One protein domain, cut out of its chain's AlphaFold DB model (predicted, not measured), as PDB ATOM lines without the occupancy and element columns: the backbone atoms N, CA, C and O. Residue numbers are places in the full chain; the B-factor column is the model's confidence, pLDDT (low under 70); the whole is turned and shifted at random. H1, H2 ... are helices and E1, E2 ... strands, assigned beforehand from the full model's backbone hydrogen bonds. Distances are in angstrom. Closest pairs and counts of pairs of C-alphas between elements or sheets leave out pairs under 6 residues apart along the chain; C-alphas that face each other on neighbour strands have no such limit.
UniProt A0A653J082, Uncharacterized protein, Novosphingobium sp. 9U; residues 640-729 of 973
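This is residues 640 to 729 of the 973 residues of an uncharacterized protein of Novosphingobium sp. 9U (UniProt A0A653J082). A small meander sheet of three strands is crossed slantwise on one face by the long helix H4, and H3 folds back beside H4 as a helical hairpin. Short H1 and H2 lead from E3 to H3. The 90 printed residues hold E1, E2, E3, H1, H2, H3 and H4 in that order; the sheet's order is E1 - E2 - E3, antiparallel, and the class is mixed. The whole is compact, with a radius of gyration of the C-alphas of 12.0 A and spans of 35 by 26 by 23 A.

Find C-alpha 648 at (104.348, 98.921, 53.502), where E1 begins; it runs 15.4 A to residue 654. E2, residues 658 to 663, covers 15.9 A, and E3 is residues 667 to 670. Next come H1, residues 678 to 681, and H2, residues 683 to 687. H3, residues 690 to 702, is 18.7 A long. H4, residues 707 to 729, runs 33.2 A to C-alpha 729 at (79.632, 113.999, 69.705).

In the meander, each strand the antiparallel neighbour of the one before, look for N 649 and O 662 at 2.8 A and N 661 and O 668 at 2.9 A. H3 and H4 on one face make two layers with the sheet; H4's height over it is 7.9 A. H3 and H4 touch, closest at the C-alphas of Ile 699 and Ala 710, 5.0 A, with a shallow tilt of 24 degrees, opposite ways. H1 only grazes the sheet. H2 touches H4 with residues 721 to 725 of H4 alone, closest at the C-alphas of Glu 685 and Leu 721, 6.6 A. Every O i to N i+4 pair is within hydrogen-bond range in H2 and H3, 18 of 19 in H4; H1 is too short for one.

The C-alphas farthest apart, Ser 705 and Ala 729, are 37.3 A apart. The printed part has no cut and no long link. Look for pLDDT under 70 at residues 640 to 642, 645, 654 to 657, 670 to 674 and 727 to 729.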
ATOM      1  N   GLU A 640      91.673 102.487  44.630       58.81
ATOM      2  CA  GLU A 640      92.804 103.406  44.405       58.81
ATOM      3  C   GLU A 640      93.155 104.291  45.621       58.81
ATOM      4  O   GLU A 640      94.226 104.890  45.657       58.81
ATOM      5  N   ARG A 641      92.250 104.409  46.604       63.81
ATOM      6  CA  ARG A 641      92.399 105.232  47.823       63.81
ATOM      7  C   ARG A 641      92.483 104.407  49.112       63.81
ATOM      8  O   ARG A 641      92.443 104.970  50.208       63.81
ATOM      9  N   ALA A 642      92.596 103.089  48.975       69.88
ATOM     10  CA  ALA A 642      93.000 102.185  50.039       69.88
ATOM     11  C   ALA A 642      94.392 101.629  49.715       69.88
ATOM     12  O   ALA A 642      94.740 101.450  48.547       69.88
ATOM     13  N   VAL A 643      95.194 101.352  50.739       71.94
ATOM     14  CA  VAL A 643      96.535 100.772  50.566       71.94
ATOM     15  C   VAL A 643      96.592  99.362  51.151       71.94
ATOM     16  O   VAL A 643      95.776  98.997  51.998       71.94
ATOM     17  N   ASN A 644      97.539  98.557  50.675       73.81
ATOM     18  CA  ASN A 644      97.752  97.193  51.146       73.81
ATOM     19  C   ASN A 644      98.872  97.184  52.208       73.81
ATOM     20  O   ASN A 644      99.973  97.629  51.878       73.81
ATOM     21  N   PRO A 645      98.652  96.654  53.429       67.75
ATOM     22  CA  PRO A 645      99.712  96.465  54.428       67.75
ATOM     23  C   PRO A 645     100.920  95.678  53.902       67.75
ATOM     24  O   PRO A 645     102.056  95.992  54.239       67.75
ATOM     25  N   GLY A 646     100.703  94.721  52.989       71.00
ATOM     26  CA  GLY A 646     101.783  93.973  52.329       71.00
ATOM     27  C   GLY A 646     102.665  94.795  51.374       71.00
ATOM     28  O   GLY A 646     103.636  94.263  50.846       71.00
ATOM     29  N   GLU A 647     102.346  96.071  51.133       76.44
ATOM     30  CA  GLU A 647     103.158  97.026  50.358       76.44
ATOM     31  C   GLU A 647     103.768  98.141  51.241       76.44
ATOM     32  O   GLU A 647     104.144  99.209  50.738       76.44
ATOM     33  N   ALA A 648     103.825  97.937  52.561       79.31
ATOM     34  CA  ALA A 648     104.348  98.921  53.502       79.31
ATOM     35  C   ALA A 648     105.838  99.233  53.283       79.31
ATOM     36  O   ALA A 648     106.672  98.345  53.119       79.31
ATOM     37  N   LEU A 649     106.165 100.524  53.339       82.44
ATOM     38  CA  LEU A 649     107.520 101.035  53.546       82.44
ATOM     39  C   LEU A 649     107.825 101.243  55.035       82.44
ATOM     40  O   LEU A 649     108.989 101.187  55.410       82.44
ATOM     41  N   ALA A 650     106.798 101.508  55.854       80.00
ATOM     42  CA  ALA A 650     106.902 101.676  57.303       80.00
ATOM     43  C   ALA A 650     105.565 101.334  57.999       80.00
ATOM     44  O   ALA A 650     104.494 101.580  57.428       80.00
ATOM     45  N   LEU A 651     105.636 100.783  59.220       78.75
ATOM     46  CA  LEU A 651     104.500 100.319  60.042       78.75
ATOM     47  C   LEU A 651     104.630 100.779  61.509       78.75
ATOM     48  O   LEU A 651     105.746 100.881  62.029       78.75
ATOM     49  N   GLU A 652     103.509 101.113  62.158       77.56
ATOM     50  CA  GLU A 652     103.411 101.473  63.589       77.56
ATOM     51  C   GLU A 652     102.043 101.060  64.146       77.56
ATOM     52  O   GLU A 652     101.007 101.420  63.584       77.56
ATOM     53  N   ASP A 653     102.038 100.332  65.263       75.81
ATOM     54  CA  ASP A 653     100.809  99.898  65.930       75.81
ATOM     55  C   ASP A 653     100.146 101.068  66.673       75.81
ATOM     56  O   ASP A 653     100.772 101.773  67.469       75.81
ATOM     57  N   LEU A 654      98.847 101.254  66.450       68.00
ATOM     58  CA  LEU A 654      98.016 102.236  67.137       68.00
ATOM     59  C   LEU A 654      97.090 101.553  68.165       68.00
ATOM     60  O   LEU A 654      96.610 100.437  67.940       68.00
ATOM     61  N   PRO A 655      96.775 102.225  69.292       55.88
ATOM     62  CA  PRO A 655      95.837 101.702  70.281       55.88
ATOM     63  C   PRO A 655      94.480 101.318  69.670       55.88
ATOM     64  O   PRO A 655      93.929 102.047  68.846       55.88
ATOM     65  N   GLY A 656      93.915 100.194  70.120       58.97
ATOM     66  CA  GLY A 656      92.608  99.710  69.657       58.97
ATOM     67  C   GLY A 656      92.648  98.769  68.446       58.97
ATOM     68  O   GLY A 656      91.664  98.702  67.718       58.97
ATOM     69  N   ASN A 657      93.746  98.028  68.252       62.25
ATOM     70  CA  ASN A 657      93.955  97.087  67.138       62.25
ATOM     71  C   ASN A 657      93.898  97.767  65.758       62.25
ATOM     72  O   ASN A 657      93.289  97.253  64.816       62.25
ATOM     73  N   HIS A 658      94.538  98.932  65.659       71.00
ATOM     74  CA  HIS A 658      94.733  99.659  64.413       71.00
ATOM     75  C   HIS A 658      96.215  99.642  64.022       71.00
ATOM     76  O   HIS A 658      97.073  99.796  64.882       71.00
ATOM     77  N   GLU A 659      96.525  99.520  62.734       76.56
ATOM     78  CA  GLU A 659      97.896  99.662  62.215       76.56
ATOM     79  C   GLU A 659      97.992 100.955  61.401       76.56
ATOM     80  O   GLU A 659      97.104 101.262  60.601       76.56
ATOM     81  N   LEU A 660      99.062 101.725  61.569       84.19
ATOM     82  CA  LEU A 660      99.384 102.833  60.679       84.19
ATOM     83  C   LEU A 660     100.357 102.358  59.598       84.19
ATOM     84  O   LEU A 660     101.423 101.826  59.902       84.19
ATOM     85  N   VAL A 661      99.999 102.586  58.333       85.31
ATOM     86  CA  VAL A 661     100.718 102.048  57.174       85.31
ATOM     87  C   VAL A 661     101.151 103.169  56.241       85.31
ATOM     88  O   VAL A 661     100.321 103.868  55.656       85.31
ATOM     89  N   VAL A 662     102.461 103.297  56.035       86.38
ATOM     90  CA  VAL A 662     103.034 104.157  54.993       86.38
ATOM     91  C   VAL A 662     103.364 103.304  53.777       86.38
ATOM     92  O   VAL A 662     104.192 102.403  53.855       86.38
ATOM     93  N   THR A 663     102.755 103.601  52.630       86.25
ATOM     94  CA  THR A 663     103.073 102.968  51.337       86.25
ATOM     95  C   THR A 663     103.441 104.025  50.295       86.25
ATOM     96  O   THR A 663     103.122 105.206  50.442       86.25
ATOM     97  N   ARG A 664     104.005 103.604  49.152       80.44
ATOM     98  CA  ARG A 664     104.195 104.504  47.992       80.44
ATOM     99  C   ARG A 664     102.871 105.096  47.475       80.44
ATOM    100  O   ARG A 664     102.859 106.209  46.944       80.44
ATOM    101  N   LYS A 665     101.752 104.383  47.659       78.88
ATOM    102  CA  LYS A 665     100.402 104.789  47.230       78.88
ATOM    103  C   LYS A 665      99.751 105.793  48.195       78.88
ATOM    104  O   LYS A 665      99.005 106.655  47.744       78.88
ATOM    105  N   GLY A 666     100.076 105.743  49.486       81.06
ATOM    106  CA  GLY A 666      99.560 106.669  50.498       81.06
ATOM    107  C   GLY A 666      99.888 106.270  51.939       81.06
ATOM    108  O   GLY A 666     100.271 105.125  52.194       81.06
ATOM    109  N   VAL A 667      99.702 107.215  52.863       87.81
ATOM    110  CA  VAL A 667      99.698 107.000  54.317       87.81
ATOM    111  C   VAL A 667      98.266 106.750  54.787       87.81
ATOM    112  O   VAL A 667      97.367 107.560  54.548       87.81
ATOM    113  N   ALA A 668      98.047 105.612  55.435       82.44
ATOM    114  CA  ALA A 668      96.727 105.086  55.754       82.44
ATOM    115  C   ALA A 668      96.641 104.570  57.188       82.44
ATOM    116  O   ALA A 668      97.641 104.152  57.772       82.44
ATOM    117  N   ARG A 669      95.418 104.539  57.720       83.31
ATOM    118  CA  ARG A 669      95.103 103.896  58.995       83.31
ATOM    119  C   ARG A 669      94.287 102.638  58.719       83.31
ATOM    120  O   ARG A 669      93.189 102.703  58.173       83.31
ATOM    121  N   CYS A 670      94.826 101.482  59.071       68.69
ATOM    122  CA  CYS A 670      94.105 100.225  59.034       68.69
ATOM    123  C   CYS A 670      93.249 100.082  60.293       68.69
ATOM    124  O   CYS A 670      93.752  99.872  61.392       68.69
ATOM    125  N   SER A 671      91.932 100.089  60.123       60.16
ATOM    126  CA  SER A 671      91.152  98.975  60.677       60.16
ATOM    127  C   SER A 671      91.440  97.733  59.810       60.16
ATOM    128  O   SER A 671      91.846  97.924  58.657       60.16
ATOM    129  N   PRO A 672      91.243  96.482  60.276       59.41
ATOM    130  CA  PRO A 672      91.315  95.306  59.404       59.41
ATOM    131  C   PRO A 672      90.560  95.539  58.080       59.41
ATOM    132  O   PRO A 672      89.444  96.057  58.081       59.41
ATOM    133  N   ALA A 673      91.242  95.218  56.975       57.53
ATOM    134  CA  ALA A 673      91.146  95.891  55.673       57.53
ATOM    135  C   ALA A 673      89.719  96.188  55.139       57.53
ATOM    136  O   ALA A 673      88.812  95.367  55.298       57.53
ATOM    137  N   PRO A 674      89.515  97.304  54.401       59.19
ATOM    138  CA  PRO A 674      90.525  98.154  53.752       59.19
ATOM    139  C   PRO A 674      91.162  99.207  54.667       59.19
ATOM    140  O   PRO A 674      90.526  99.696  55.595       59.19
ATOM    141  N   CYS A 675      92.389  99.615  54.334       74.50
ATOM    142  CA  CYS A 675      93.112 100.693  55.010       74.50
ATOM    143  C   CYS A 675      92.974 102.008  54.216       74.50
ATOM    144  O   CYS A 675      93.717 102.201  53.246       74.50
ATOM    145  N   PRO A 676      92.011 102.891  54.543       78.31
ATOM    146  CA  PRO A 676      91.850 104.178  53.871       78.31
ATOM    147  C   PRO A 676      93.023 105.123  54.147       78.31
ATOM    148  O   PRO A 676      93.535 105.207  55.265       78.31
ATOM    149  N   ILE A 677      93.399 105.900  53.130       84.00
ATOM    150  CA  ILE A 677      94.296 107.051  53.295       84.00
ATOM    151  C   ILE A 677      93.649 108.064  54.261       84.00
ATOM    152  O   ILE A 677      92.443 108.309  54.180       84.00
ATOM    153  N   ILE A 678      94.437 108.659  55.164       85.88
ATOM    154  CA  ILE A 678      93.943 109.492  56.287       85.88
ATOM    155  C   ILE A 678      93.049 110.650  55.815       85.88
ATOM    156  O   ILE A 678      92.001 110.905  56.411       85.88
ATOM    157  N   GLU A 679      93.411 111.292  54.699       82.81
ATOM    158  CA  GLU A 679      92.634 112.363  54.051       82.81
ATOM    159  C   GLU A 679      91.192 111.952  53.685       82.81
ATOM    160  O   GLU A 679      90.338 112.811  53.474       82.81
ATOM    161  N   VAL A 680      90.914 110.647  53.602       81.50
ATOM    162  CA  VAL A 680      89.610 110.073  53.249       81.50
ATOM    163  C   VAL A 680      88.844 109.591  54.487       81.50
ATOM    164  O   VAL A 680      87.630 109.776  54.543       81.50
ATOM    165  N   GLU A 681      89.514 109.019  55.496       82.62
ATOM    166  CA  GLU A 681      88.863 108.593  56.753       82.62
ATOM    167  C   GLU A 681      88.443 109.785  57.634       82.62
ATOM    168  O   GLU A 681      87.398 109.747  58.288       82.62
ATOM    169  N   PHE A 682      89.236 110.858  57.635       86.88
ATOM    170  CA  PHE A 682      89.018 112.055  58.455       86.88
ATOM    171  C   PHE A 682      88.620 113.283  57.626       86.88
ATOM    172  O   PHE A 682      88.761 114.417  58.074       86.88
ATOM    173  N   ALA A 683      88.096 113.067  56.413       83.44
ATOM    174  CA  ALA A 683      87.762 114.132  55.466       83.44
ATOM    175  C   ALA A 683      86.904 115.254  56.081       83.44
ATOM    176  O   ALA A 683      87.185 116.423  55.851       83.44
ATOM    177  N   ARG A 684      85.906 114.924  56.916       80.81
ATOM    178  CA  ARG A 684      85.021 115.921  57.555       80.81
ATOM    179  C   ARG A 684      85.736 116.749  58.619       80.81
ATOM    180  O   ARG A 684      85.526 117.953  58.705       80.81
ATOM    181  N   GLU A 685      86.560 116.103  59.435       90.06
ATOM    182  CA  GLU A 685      87.334 116.746  60.494       90.06
ATOM    183  C   GLU A 685      88.438 117.637  59.910       90.06
ATOM    184  O   GLU A 685      88.685 118.717  60.437       90.06
ATOM    185  N   LEU A 686      89.035 117.222  58.788       87.12
ATOM    186  CA  LEU A 686      90.018 117.986  58.017       87.12
ATOM    187  C   LEU A 686      89.370 119.134  57.220       87.12
ATOM    188  O   LEU A 686      89.916 120.231  57.174       87.12
ATOM    189  N   ASP A 687      88.188 118.936  56.628       85.50
ATOM    190  CA  ASP A 687      87.428 120.008  55.961       85.50
ATOM    191  C   ASP A 687      86.990 121.103  56.948       85.50
ATOM    192  O   ASP A 687      86.960 122.280  56.590       85.50
ATOM    193  N   ALA A 688      86.715 120.737  58.204       82.12
ATOM    194  CA  ALA A 688      86.444 121.678  59.291       82.12
ATOM    195  C   ALA A 688      87.710 122.336  59.886       82.12
ATOM    196  O   ALA A 688      87.581 123.243  60.710       82.12
ATOM    197  N   ARG A 689      88.916 121.878  59.512       89.38
ATOM    198  CA  ARG A 689      90.213 122.295  60.081       89.38
ATOM    199  C   ARG A 689      91.302 122.414  59.007       89.38
ATOM    200  O   ARG A 689      92.120 121.497  58.847       89.38
ATOM    201  N   PRO A 690      91.345 123.536  58.259       85.88
ATOM    202  CA  PRO A 690      92.314 123.754  57.184       85.88
ATOM    203  C   PRO A 690      93.777 123.555  57.609       85.88
ATOM    204  O   PRO A 690      94.589 123.091  56.809       85.88
ATOM    205  N   GLU A 691      94.105 123.847  58.870       86.94
ATOM    206  CA  GLU A 691      95.425 123.653  59.470       86.94
ATOM    207  C   GLU A 691      95.825 122.169  59.540       86.94
ATOM    208  O   GLU A 691      96.925 121.789  59.128       86.94
ATOM    209  N   MET A 692      94.902 121.305  59.969       89.12
ATOM    210  CA  MET A 692      95.121 119.857  60.022       89.12
ATOM    211  C   MET A 692      95.123 119.245  58.618       89.12
ATOM    212  O   MET A 692      95.899 118.330  58.346       89.12
ATOM    213  N   LYS A 693      94.320 119.789  57.694       90.56
ATOM    214  CA  LYS A 693      94.289 119.377  56.282       90.56
ATOM    215  C   LYS A 693      95.589 119.689  55.538       90.56
ATOM    216  O   LYS A 693      96.065 118.853  54.772       90.56
ATOM    217  N   ALA A 694      96.200 120.846  55.795       89.25
ATOM    218  CA  ALA A 694      97.518 121.180  55.254       89.25
ATOM    219  C   ALA A 694      98.609 120.230  55.787       89.25
ATOM    220  O   ALA A 694      99.425 119.732  55.009       89.25
ATOM    221  N   ARG A 695      98.580 119.917  57.092       90.69
ATOM    222  CA  ARG A 695      99.507 118.967  57.730       90.69
ATOM    223  C   ARG A 695      99.348 117.542  57.186       90.69
ATOM    224  O   ARG A 695     100.352 116.919  56.852       90.69
ATOM    225  N   ALA A 696      98.114 117.059  57.009       89.44
ATOM    226  CA  ALA A 696      97.828 115.752  56.405       89.44
ATOM    227  C   ALA A 696      98.488 115.602  55.024       89.44
ATOM    228  O   ALA A 696      99.169 114.607  54.768       89.44
ATOM    229  N   LYS A 697      98.354 116.624  54.170       89.88
ATOM    230  CA  LYS A 697      98.950 116.616  52.832       89.88
ATOM    231  C   LYS A 697     100.483 116.636  52.866       89.88
ATOM    232  O   LYS A 697     101.114 115.882  52.134       89.88
ATOM    233  N   ALA A 698     101.094 117.451  53.729       90.25
ATOM    234  CA  ALA A 698     102.555 117.502  53.851       90.25
ATOM    235  C   ALA A 698     103.151 116.134  54.248       90.25
ATOM    236  O   ALA A 698     104.154 115.700  53.680       90.25
ATOM    237  N   ILE A 699     102.488 115.421  55.163       89.62
ATOM    238  CA  ILE A 699     102.850 114.056  55.568       89.62
ATOM    239  C   ILE A 699     102.669 113.068  54.403       89.62
ATOM    240  O   ILE A 699     103.552 112.254  54.122       89.62
ATOM    241  N   GLN A 700     101.550 113.171  53.683       85.31
ATOM    242  CA  GLN A 700     101.274 112.368  52.492       85.31
ATOM    243  C   GLN A 700     102.342 112.576  51.404       85.31
ATOM    244  O   GLN A 700     102.744 111.605  50.767       85.31
ATOM    245  N   ASP A 701     102.857 113.790  51.203       89.25
ATOM    246  CA  ASP A 701     103.905 114.069  50.210       89.25
ATOM    247  C   ASP A 701     105.302 113.560  50.653       89.25
ATOM    248  O   ASP A 701     106.066 113.078  49.811       89.25
ATOM    249  N   LYS A 702     105.616 113.526  51.962       88.19
ATOM    250  CA  LYS A 702     106.859 112.913  52.500       88.19
ATOM    251  C   LYS A 702     106.964 111.395  52.285       88.19
ATOM    252  O   LYS A 702     108.075 110.866  52.243       88.19
ATOM    253  N   ARG A 703     105.839 110.683  52.131       88.81
ATOM    254  CA  ARG A 703     105.716 109.205  52.227       88.81
ATOM    255  C   ARG A 703     106.691 108.355  51.391       88.81
ATOM    256  O   ARG A 703     106.874 107.181  51.699       88.81
ATOM    257  N   ILE A 704     107.249 108.895  50.301       84.88
ATOM    258  CA  ILE A 704     108.167 108.169  49.399       84.88
ATOM    259  C   ILE A 704     109.638 108.446  49.741       84.88
ATOM    260  O   ILE A 704     110.467 107.556  49.578       84.88
ATOM    261  N   SER A 705     109.966 109.656  50.204       85.12
ATOM    262  CA  SER A 705     111.344 110.069  50.500       85.12
ATOM    263  C   SER A 705     111.735 109.842  51.962       85.12
ATOM    264  O   SER A 705     112.872 109.464  52.222       85.12
ATOM    265  N   HIS A 706     110.796 110.017  52.898       89.88
ATOM    266  CA  HIS A 706     111.024 109.914  54.345       89.88
ATOM    267  C   HIS A 706     109.882 109.112  55.013       89.88
ATOM    268  O   HIS A 706     109.066 109.679  55.743       89.88
ATOM    269  N   PRO A 707     109.760 107.795  54.738       84.50
ATOM    270  CA  PRO A 707     108.590 107.006  55.137       84.50
ATOM    271  C   PRO A 707     108.415 106.866  56.658       84.50
ATOM    272  O   PRO A 707     107.289 106.948  57.138       84.50
ATOM    273  N   GLU A 708     109.499 106.711  57.426       82.88
ATOM    274  CA  GLU A 708     109.435 106.605  58.897       82.88
ATOM    275  C   GLU A 708     109.036 107.931  59.571       82.88
ATOM    276  O   GLU A 708     108.279 107.938  60.538       82.88
ATOM    277  N   GLU A 709     109.472 109.071  59.031       87.31
ATOM    278  CA  GLU A 709     109.072 110.395  59.526       87.31
ATOM    279  C   GLU A 709     107.587 110.661  59.228       87.31
ATOM    280  O   GLU A 709     106.817 111.031  60.117       87.31
ATOM    281  N   ALA A 710     107.160 110.369  57.991       86.75
ATOM    282  CA  ALA A 710     105.760 110.461  57.580       86.75
ATOM    283  C   ALA A 710     104.840 109.572  58.437       86.75
ATOM    284  O   ALA A 710     103.702 109.947  58.721       86.75
ATOM    285  N   LYS A 711     105.335 108.413  58.884       89.62
ATOM    286  CA  LYS A 711     104.622 107.514  59.793       89.62
ATOM    287  C   LYS A 711     104.357 108.170  61.148       89.62
ATOM    288  O   LYS A 711     103.201 108.347  61.523       89.62
ATOM    289  N   THR A 712     105.401 108.563  61.873       85.19
ATOM    290  CA  THR A 712     105.244 109.069  63.245       85.19
ATOM    291  C   THR A 712     104.483 110.403  63.287       85.19
ATOM    292  O   THR A 712     103.691 110.628  64.207       85.19
ATOM    293  N   GLU A 713     104.609 111.257  62.263       88.06
ATOM    294  CA  GLU A 713     103.753 112.446  62.136       88.06
ATOM    295  C   GLU A 713     102.269 112.102  61.912       88.06
ATOM    296  O   GLU A 713     101.395 112.708  62.543       88.06
ATOM    297  N   ALA A 714     101.962 111.121  61.053       87.75
ATOM    298  CA  ALA A 714     100.590 110.664  60.829       87.75
ATOM    299  C   ALA A 714      99.981 110.009  62.079       87.75
ATOM    300  O   ALA A 714      98.807 110.241  62.373       87.75
ATOM    301  N   ALA A 715     100.771 109.255  62.850       84.44
ATOM    302  CA  ALA A 715     100.334 108.655  64.110       84.44
ATOM    303  C   ALA A 715      99.860 109.719  65.115       84.44
ATOM    304  O   ALA A 715      98.842 109.539  65.785       84.44
ATOM    305  N   ALA A 716     100.572 110.847  65.208       86.12
ATOM    306  CA  ALA A 716     100.157 111.985  66.026       86.12
ATOM    307  C   ALA A 716      98.871 112.639  65.490       86.12
ATOM    308  O   ALA A 716      97.903 112.784  66.237       86.12
ATOM    309  N   LEU A 717      98.828 112.953  64.189       90.44
ATOM    310  CA  LEU A 717      97.695 113.636  63.560       90.44
ATOM    311  C   LEU A 717      96.376 112.845  63.671       90.44
ATOM    312  O   LEU A 717      95.331 113.430  63.945       90.44
ATOM    313  N   VAL A 718      96.415 111.516  63.521       88.75
ATOM    314  CA  VAL A 718      95.251 110.632  63.726       88.75
ATOM    315  C   VAL A 718      94.672 110.787  65.137       88.75
ATOM    316  O   VAL A 718      93.466 110.992  65.290       88.75
ATOM    317  N   ARG A 719      95.526 110.750  66.169       86.31
ATOM    318  CA  ARG A 719      95.105 110.859  67.578       86.31
ATOM    319  C   ARG A 719      94.468 112.223  67.878       86.31
ATOM    320  O   ARG A 719      93.481 112.291  68.607       86.31
ATOM    321  N   GLU A 720      94.977 113.299  67.276       85.50
ATOM    322  CA  GLU A 720      94.388 114.645  67.377       85.50
ATOM    323  C   GLU A 720      92.972 114.706  66.757       85.50
ATOM    324  O   GLU A 720      92.040 115.240  67.369       85.50
ATOM    325  N   LEU A 721      92.781 114.113  65.573       87.56
ATOM    326  CA  LEU A 721      91.504 114.115  64.844       87.56
ATOM    327  C   LEU A 721      90.411 113.287  65.545       87.56
ATOM    328  O   LEU A 721      89.242 113.681  65.555       87.56
ATOM    329  N   GLU A 722      90.772 112.168  66.176       84.69
ATOM    330  CA  GLU A 722      89.836 111.338  66.948       84.69
ATOM    331  C   GLU A 722      89.288 112.071  68.187       84.69
ATOM    332  O   GLU A 722      88.091 111.986  68.479       84.69
ATOM    333  N   VAL A 723      90.115 112.866  68.876       81.88
ATOM    334  CA  VAL A 723      89.671 113.706  70.007       81.88
ATOM    335  C   VAL A 723      88.683 114.785  69.546       81.88
ATOM    336  O   VAL A 723      87.657 114.996  70.198       81.88
ATOM    337  N   VAL A 724      88.930 115.424  68.395       81.06
ATOM    338  CA  VAL A 724      87.998 116.396  67.788       81.06
ATOM    339  C   VAL A 724      86.644 115.743  67.480       81.06
ATOM    340  O   VAL A 724      85.601 116.274  67.874       81.06
ATOM    341  N   ARG A 725      86.657 114.569  66.834       85.19
ATOM    342  CA  ARG A 725      85.462 113.785  66.477       85.19
ATOM    343  C   ARG A 725      84.628 113.406  67.709       85.19
ATOM    344  O   ARG A 725      83.404 113.550  67.695       85.19
ATOM    345  N   ASN A 726      85.276 112.977  68.791       74.31
ATOM    346  CA  ASN A 726      84.599 112.552  70.021       74.31
ATOM    347  C   ASN A 726      84.011 113.726  70.825       74.31
ATOM    348  O   ASN A 726      82.872 113.642  71.289       74.31
ATOM    349  N   ASN A 727      84.729 114.849  70.942       67.81
ATOM    350  CA  ASN A 727      84.243 116.020  71.683       67.81
ATOM    351  C   ASN A 727      83.014 116.668  71.018       67.81
ATOM    352  O   ASN A 727      82.081 117.080  71.712       67.81
ATOM    353  N   ALA A 728      82.956 116.685  69.681       63.25
ATOM    354  CA  ALA A 728      81.767 117.125  68.947       63.25
ATOM    355  C   ALA A 728      80.529 116.260  69.272       63.25
ATOM    356  O   ALA A 728      79.436 116.787  69.491       63.25
ATOM    357  N   ALA A 729      80.705 114.937  69.373       53.84
ATOM    358  CA  ALA A 729      79.632 113.999  69.705       53.84
ATOM    359  C   ALA A 729      79.181 114.060  71.180       53.84
ATOM    360  O   ALA A 729      78.041 113.695  71.480       53.84
TER     361      ALA A 729